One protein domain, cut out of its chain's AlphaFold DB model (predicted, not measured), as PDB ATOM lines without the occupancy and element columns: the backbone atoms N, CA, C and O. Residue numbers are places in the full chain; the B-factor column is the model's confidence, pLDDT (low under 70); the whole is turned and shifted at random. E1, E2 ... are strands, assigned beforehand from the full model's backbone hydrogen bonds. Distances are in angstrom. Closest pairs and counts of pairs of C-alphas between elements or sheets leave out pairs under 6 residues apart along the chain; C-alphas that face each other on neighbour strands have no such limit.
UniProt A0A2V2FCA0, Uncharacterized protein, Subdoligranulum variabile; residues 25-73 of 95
ATOM      1  N   SER A  25      54.274 -13.681  53.825       82.44
ATOM      2  CA  SER A  25      53.868 -15.039  54.204       82.44
ATOM      3  C   SER A  25      52.647 -15.111  55.133       82.44
ATOM      4  O   SER A  25      52.026 -16.167  55.229       82.44
ATOM      5  N   CYS A  26      52.265 -14.012  55.797       86.38
ATOM      6  CA  CYS A  26      51.029 -13.939  56.578       86.38
ATOM      7  C   CYS A  26      49.789 -13.786  55.685       86.38
ATOM      8  O   CYS A  26      48.676 -14.010  56.157       86.38
ATOM      9  N   ILE A  27      49.940 -13.372  54.422       89.12
ATOM     10  CA  ILE A  27      48.813 -13.126  53.519       89.12
ATOM     11  C   ILE A  27      48.211 -14.460  53.081       89.12
ATOM     12  O   ILE A  27      48.830 -15.241  52.366       89.12
ATOM     13  N   LEU A  28      46.955 -14.690  53.463       91.06
ATOM     14  CA  LEU A  28      46.161 -15.816  52.971       91.06
ATOM     15  C   LEU A  28      45.470 -15.475  51.653       91.06
ATOM     16  O   LEU A  28      45.368 -16.308  50.754       91.06
ATOM     17  N   ARG A  29      44.940 -14.252  51.554       93.25
ATOM     18  CA  ARG A  29      44.171 -13.797  50.397       93.25
ATOM     19  C   ARG A  29      44.209 -12.282  50.288       93.25
ATOM     20  O   ARG A  29      43.899 -11.585  51.245       93.25
ATOM     21  N   ALA A  30      44.490 -11.781  49.090       93.38
ATOM     22  CA  ALA A  30      44.226 -10.399  48.710       93.38
ATOM     23  C   ALA A  30      43.129 -10.390  47.637       93.38
ATOM     24  O   ALA A  30      43.236 -11.080  46.624       93.38
ATOM     25  N   LYS A  31      42.054  -9.635  47.869       93.44
ATOM     26  CA  LYS A  31      40.933  -9.482  46.938       93.44
ATOM     27  C   LYS A  31      40.745  -8.010  46.613       93.44
ATOM     28  O   LYS A  31      40.344  -7.232  47.476       93.44
ATOM     29  N   TYR A  32      40.960  -7.662  45.351       91.62
ATOM     30  CA  TYR A  32      40.635  -6.346  44.819       91.62
ATOM     31  C   TYR A  32      39.279  -6.386  44.108       91.62
ATOM     32  O   TYR A  32      39.029  -7.253  43.272       91.62
ATOM     33  N   THR A  33      38.383  -5.475  44.475       89.50
ATOM     34  CA  THR A  33      37.061  -5.303  43.864       89.50
ATOM     35  C   THR A  33      36.994  -3.910  43.261       89.50
ATOM     36  O   THR A  33      37.078  -2.918  43.984       89.50
ATOM     37  N   THR A  34      36.856  -3.837  41.941       88.00
ATOM     38  CA  THR A  34      36.801  -2.574  41.200       88.00
ATOM     39  C   THR A  34      35.450  -1.882  41.380       88.00
ATOM     40  O   THR A  34      34.417  -2.535  41.564       88.00
ATOM     41  N   SER A  35      35.448  -0.551  41.280       88.44
ATOM     42  CA  SER A  35      34.219   0.244  41.194       88.44
ATOM     43  C   SER A  35      33.522   0.098  39.841       88.44
ATOM     44  O   SER A  35      32.318   0.297  39.751       88.44
ATOM     45  N   THR A  36      34.241  -0.293  38.786       88.88
ATOM     46  CA  THR A  36      33.716  -0.404  37.415       88.88
ATOM     47  C   THR A  36      33.878  -1.806  36.844       88.88
ATOM     48  O   THR A  36      34.855  -2.496  37.144       88.88
ATOM     49  N   ARG A  37      32.970  -2.209  35.955       87.94
ATOM     50  CA  ARG A  37      33.079  -3.437  35.151       87.94
ATOM     51  C   ARG A  37      33.139  -3.112  33.668       87.94
ATOM     52  O   ARG A  37      32.568  -2.118  33.232       87.94
ATOM     53  N   VAL A  38      33.804  -3.983  32.918       90.69
ATOM     54  CA  VAL A  38      33.840  -3.942  31.455       90.69
ATOM     55  C   VAL A  38      32.768  -4.899  30.939       90.69
ATOM     56  O   VAL A  38      32.754  -6.068  31.324       90.69
ATOM     57  N   ALA A  39      31.841  -4.392  30.134       88.12
ATOM     58  CA  ALA A  39      30.840  -5.203  29.451       88.12
ATOM     59  C   ALA A  39      31.437  -5.901  28.219       88.12
ATOM     60  O   ALA A  39      32.525  -5.556  27.764       88.12
ATOM     61  N   GLU A  40      30.707  -6.858  27.641       93.38
ATOM     62  CA  GLU A  40      31.154  -7.612  26.456       93.38
ATOM     63  C   GLU A  40      31.476  -6.709  25.257       93.38
ATOM     64  O   GLU A  40      32.383  -6.994  24.483       93.38
ATOM     65  N   ASN A  41      30.780  -5.575  25.138       93.94
ATOM     66  CA  ASN A  41      31.020  -4.569  24.103       93.94
ATOM     67  C   ASN A  41      32.217  -3.637  24.403       93.94
ATOM     68  O   ASN A  41      32.403  -2.644  23.703       93.94
ATOM     69  N   GLY A  42      32.981  -3.894  25.469       92.00
ATOM     70  CA  GLY A  42      34.123  -3.083  25.898       92.00
ATOM     71  C   GLY A  42      33.766  -1.797  26.651       92.00
ATOM     72  O   GLY A  42      34.664  -1.093  27.107       92.00
ATOM     73  N   SER A  43      32.481  -1.478  26.822       90.31
ATOM     74  CA  SER A  43      32.059  -0.294  27.578       90.31
ATOM     75  C   SER A  43      32.269  -0.498  29.077       90.31
ATOM     76  O   SER A  43      32.067  -1.594  29.605       90.31
ATOM     77  N   MET A  44      32.651   0.571  29.777       90.88
ATOM     78  CA  MET A  44      32.810   0.562  31.230       90.88
ATOM     79  C   MET A  44      31.548   1.085  31.909       90.88
ATOM     80  O   MET A  44      31.071   2.168  31.579       90.88
ATOM     81  N   TYR A  45      31.047   0.343  32.894       85.94
ATOM     82  CA  TYR A  45      29.891   0.745  33.691       85.94
ATOM     83  C   TYR A  45      30.227   0.737  35.184       85.94
ATOM     84  O   TYR A  45      30.971  -0.145  35.638       85.94
ATOM     85  N   PRO A  46      29.686   1.690  35.963       84.06
ATOM     86  CA  PRO A  46      29.809   1.663  37.411       84.06
ATOM     87  C   PRO A  46      29.112   0.413  37.957       84.06
ATOM     88  O   PRO A  46      27.996   0.070  37.575       84.06
ATOM     89  N   PHE A  47      29.812  -0.288  38.835       80.81
ATOM     90  CA  PHE A  47      29.361  -1.491  39.523       80.81
ATOM     91  C   PHE A  47      29.272  -1.276  41.039       80.81
ATOM     92  O   PHE A  47      28.387  -1.842  41.667       80.81
ATOM     93  N   ASN A  48      30.162  -0.459  41.611       77.75
ATOM     94  CA  ASN A  48      30.160  -0.027  43.009       77.75
ATOM     95  C   ASN A  48      30.663   1.418  43.105       77.75
ATOM     96  O   ASN A  48      31.425   1.865  42.252       77.75
ATOM     97  N   ASP A  49      30.332   2.104  44.198       80.44
ATOM     98  CA  ASP A  49      30.744   3.499  44.410       80.44
ATOM     99  C   ASP A  49      32.254   3.660  44.641       80.44
ATOM    100  O   ASP A  49      32.796   4.746  44.449       80.44
ATOM    101  N   ARG A  50      32.942   2.596  45.081       85.19
ATOM    102  CA  ARG A  50      34.352   2.637  45.498       85.19
ATOM    103  C   ARG A  50      35.101   1.366  45.135       85.19
ATOM    104  O   ARG A  50      34.530   0.272  45.130       85.19
ATOM    105  N   CYS A  51      36.399   1.510  44.885       89.25
ATOM    106  CA  CYS A  51      37.313   0.376  44.834       89.25
ATOM    107  C   CYS A  51      37.576  -0.132  46.253       89.25
ATOM    108  O   CYS A  51      37.723   0.653  47.192       89.25
ATOM    109  N   LEU A  52      37.648  -1.452  46.409       91.94
ATOM    110  CA  LEU A  52      37.876  -2.097  47.693       91.94
ATOM    111  C   LEU A  52      39.011  -3.107  47.584       91.94
ATOM    112  O   LEU A  52      38.926  -4.053  46.803       91.94
ATOM    113  N   LEU A  53      40.033  -2.946  48.417       94.50
ATOM    114  CA  LEU A  53      41.032  -3.977  48.656       94.50
ATOM    115  C   LEU A  53      40.772  -4.607  50.022       94.50
ATOM    116  O   LEU A  53      40.791  -3.926  51.047       94.50
ATOM    117  N   THR A  54      40.556  -5.916  50.031       95.12
ATOM    118  CA  THR A  54      40.464  -6.710  51.255       95.12
ATOM    119  C   THR A  54      41.668  -7.633  51.334       95.12
ATOM    120  O   THR A  54      41.925  -8.382  50.390       95.12
ATOM    121  N   ILE A  55      42.387  -7.604  52.454       94.12
ATOM    122  CA  ILE A  55      43.528  -8.486  52.716       94.12
ATOM    123  C   ILE A  55      43.214  -9.322  53.950       94.12
ATOM    124  O   ILE A  55      42.923  -8.791  55.018       94.12
ATOM    125  N   GLU A  56      43.273 -10.635  53.798       94.12
ATOM    126  CA  GLU A  56      43.159 -11.591  54.888       94.12
ATOM    127  C   GLU A  56      44.541 -12.085  55.278       94.12
ATOM    128  O   GLU A  56      45.317 -12.552  54.439       94.12
ATOM    129  N   LEU A  57      44.823 -11.977  56.569       91.25
ATOM    130  CA  LEU A  57      46.112 -12.269  57.165       91.25
ATOM    131  C   LEU A  57      45.946 -13.344  58.229       91.25
ATOM    132  O   LEU A  57      45.065 -13.245  59.085       91.25
ATOM    133  N   GLN A  58      46.820 -14.341  58.211       88.81
ATOM    134  CA  GLN A  58      46.997 -15.267  59.315       88.81
ATOM    135  C   GLN A  58      48.055 -14.721  60.270       88.81
ATOM    136  O   GLN A  58      49.168 -14.401  59.857       88.81
ATOM    137  N   GLN A  59      47.718 -14.619  61.555       82.56
ATOM    138  CA  GLN A  59      48.679 -14.173  62.563       82.56
ATOM    139  C   GLN A  59      49.748 -15.233  62.852       82.56
ATOM    140  O   GLN A  59      49.463 -16.432  62.883       82.56
ATOM    141  N   GLN A  60      50.961 -14.771  63.163       74.06
ATOM    142  CA  GLN A  60      52.119 -15.586  63.550       74.06
ATOM    143  C   GLN A  60      52.071 -15.985  65.042       74.06
ATOM    144  O   GLN A  60      53.029 -15.777  65.780       74.06
ATOM    145  N   ARG A  61      50.937 -16.518  65.519       74.38
ATOM    146  CA  ARG A  61      50.763 -16.942  66.923       74.38
ATOM    147  C   ARG A  61      49.929 -18.213  67.060       74.38
ATOM    148  O   ARG A  61      49.068 -18.494  66.220       74.38
ATOM    149  N   ASP A  62      50.144 -18.939  68.156       66.19
ATOM    150  CA  ASP A  62      49.297 -20.075  68.524       66.19
ATOM    151  C   ASP A  62      47.840 -19.629  68.719       66.19
ATOM    152  O   ASP A  62      47.556 -18.548  69.236       66.19
ATOM    153  N   GLY A  63      46.901 -20.443  68.228       69.69
ATOM    154  CA  GLY A  63      45.471 -20.108  68.183       69.69
ATOM    155  C   GLY A  63      44.978 -19.463  66.877       69.69
ATOM    156  O   GLY A  63      43.781 -19.216  66.768       69.69
ATOM    157  N   ARG A  64      45.859 -19.232  65.882       62.22
ATOM    158  CA  ARG A  64      45.560 -18.912  64.460       62.22
ATOM    159  C   ARG A  64      44.301 -18.063  64.220       62.22
ATOM    160  O   ARG A  64      43.409 -18.453  63.467       62.22
ATOM    161  N   SER A  65      44.234 -16.877  64.814       76.31
ATOM    162  CA  SER A  65      43.207 -15.905  64.441       76.31
ATOM    163  C   SER A  65      43.552 -15.247  63.099       76.31
ATOM    164  O   SER A  65      44.702 -14.876  62.848       76.31
ATOM    165  N   CYS A  66      42.551 -15.135  62.226       88.25
ATOM    166  CA  CYS A  66      42.659 -14.397  60.973       88.25
ATOM    167  C   CYS A  66      42.228 -12.946  61.181       88.25
ATOM    168  O   CYS A  66      41.213 -12.676  61.826       88.25
ATOM    169  N   ILE A  67      42.973 -12.023  60.587       90.62
ATOM    170  CA  ILE A  67      42.643 -10.599  60.544       90.62
ATOM    171  C   ILE A  67      42.213 -10.264  59.129       90.62
ATOM    172  O   ILE A  67      42.801 -10.733  58.158       90.62
ATOM    173  N   THR A  68      41.180  -9.441  59.009       93.69
ATOM    174  CA  THR A  68      40.775  -8.861  57.733       93.69
ATOM    175  C   THR A  68      41.069  -7.372  57.762       93.69
ATOM    176  O   THR A  68      40.536  -6.652  58.603       93.69
ATOM    177  N   LEU A  69      41.902  -6.918  56.833       93.75
ATOM    178  CA  LEU A  69      42.125  -5.509  56.545       93.75
ATOM    179  C   LEU A  69      41.288  -5.103  55.342       93.75
ATOM    180  O   LEU A  69      41.122  -5.874  54.395       93.75
ATOM    181  N   ARG A  70      40.760  -3.883  55.386       94.94
ATOM    182  CA  ARG A  70      39.902  -3.337  54.342       94.94
ATOM    183  C   ARG A  70      40.323  -1.912  54.032       94.94
ATOM    184  O   ARG A  70      40.235  -1.049  54.897       94.94
ATOM    185  N   PHE A  71      40.694  -1.679  52.783       93.38
ATOM    186  CA  PHE A  71      41.088  -0.379  52.262       93.38
ATOM    187  C   PHE A  71      40.077   0.057  51.204       93.38
ATOM    188  O   PHE A  71      39.725  -0.725  50.317       93.38
ATOM    189  N   GLN A  72      39.599   1.291  51.312       91.75
ATOM    190  CA  GLN A  72      38.725   1.914  50.320       91.75
ATOM    191  C   GLN A  72      39.539   2.872  49.455       91.75
ATOM    192  O   GLN A  72      40.537   3.413  49.920       91.75
ATOM    193  N   ASP A  73      39.111   3.053  48.206       87.50
ATOM    194  CA  ASP A  73      39.679   4.034  47.272       87.50
ATOM    195  C   ASP A  73      41.186   3.842  47.021       87.50
ATOM    196  O   ASP A  73      41.942   4.783  46.791       87.50
TER     197      ASP A  73
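AT A GLANCE: This is residues 25 to 73 of the 95 residues of an uncharacterized protein of Subdoligranulum variabile (UniProt A0A2V2FCA0). This is a long, thin rod: a narrow three-stranded sheet of E1, E4 and E5 makes most of it, and the small hairpin of E2 and E3 sits beyond one end of that sheet, turned at an angle to it. The tip of the E2 to E3 hairpin, at Asn 41, and the loop between E4 and E5, at Asp 62, make the two ends of the length. The printed part has 49 residues with five named strands, E1 to E5 in that order along the chain, and no named helix; the class is all strand. The larger sheet has the order E1, E4, E5, and both sheets are antiparallel. The whole is extended, with a radius of gyration of the C-alphas of 15.3 A and spans of 50 by 19 by 13 A.

HOW THE PARTS SIT: Begin with E1, residues 27 to 33, an edge strand of the larger sheet. Its neighbour is the inner strand E4, residues 52 to 58, antiparallel at 170 degrees between their directions; look at N 31 and O 54, 2.8 A apart and within hydrogen-bond range, and at C-alphas 30 and 55, which face each other at 4.5 A. Going on along the printed part, E1 runs on into E2, residues 36 to 38, across a break of 2 residues, at 79 degrees. E2 forms a hairpin with E3, residues 44 to 46, antiparallel at 148 degrees; find N 37 and O 45 within hydrogen-bond range at 2.9 A. E2 and E4 are apart, as are E1 and E3. Past E4 comes E5, residues 66 to 72, the other edge strand, which forms a hairpin with E4, antiparallel at 162 degrees; there N 69 and O 55 are within hydrogen-bond range at 2.8 A. E5 is apart from E2 and from E3.

IN THESE COORDINATES: Find C-alpha 27 at (48.813, -13.126, 53.519); from there E1 runs 17.1 A to C-alpha 33. E2, Thr 36 to Val 38, and E3, Met 44 to Pro 46, have three residues each. Find C-alpha 52 at (37.876, -2.097, 47.693), where E4 begins its 19.8 A to Gln 58. E5 runs 19.9 A from Cys 66 to C-alpha 72 at (38.725, 1.914, 50.320).

THE WHOLE: The two C-alphas farthest apart are those of Asn 41 and Asp 62, at 50.5 A. The printed part, residues 25 to 73, has no cut. Its links from E1 to E2, E2 to E3 and E3 to E4 are tight, and the one from E4 to E5, with 7 residues, is short. The mean pLDDT of the printed part is 87.3; look for low confidence, under 70, at residues 62 to 64 of this predicted model.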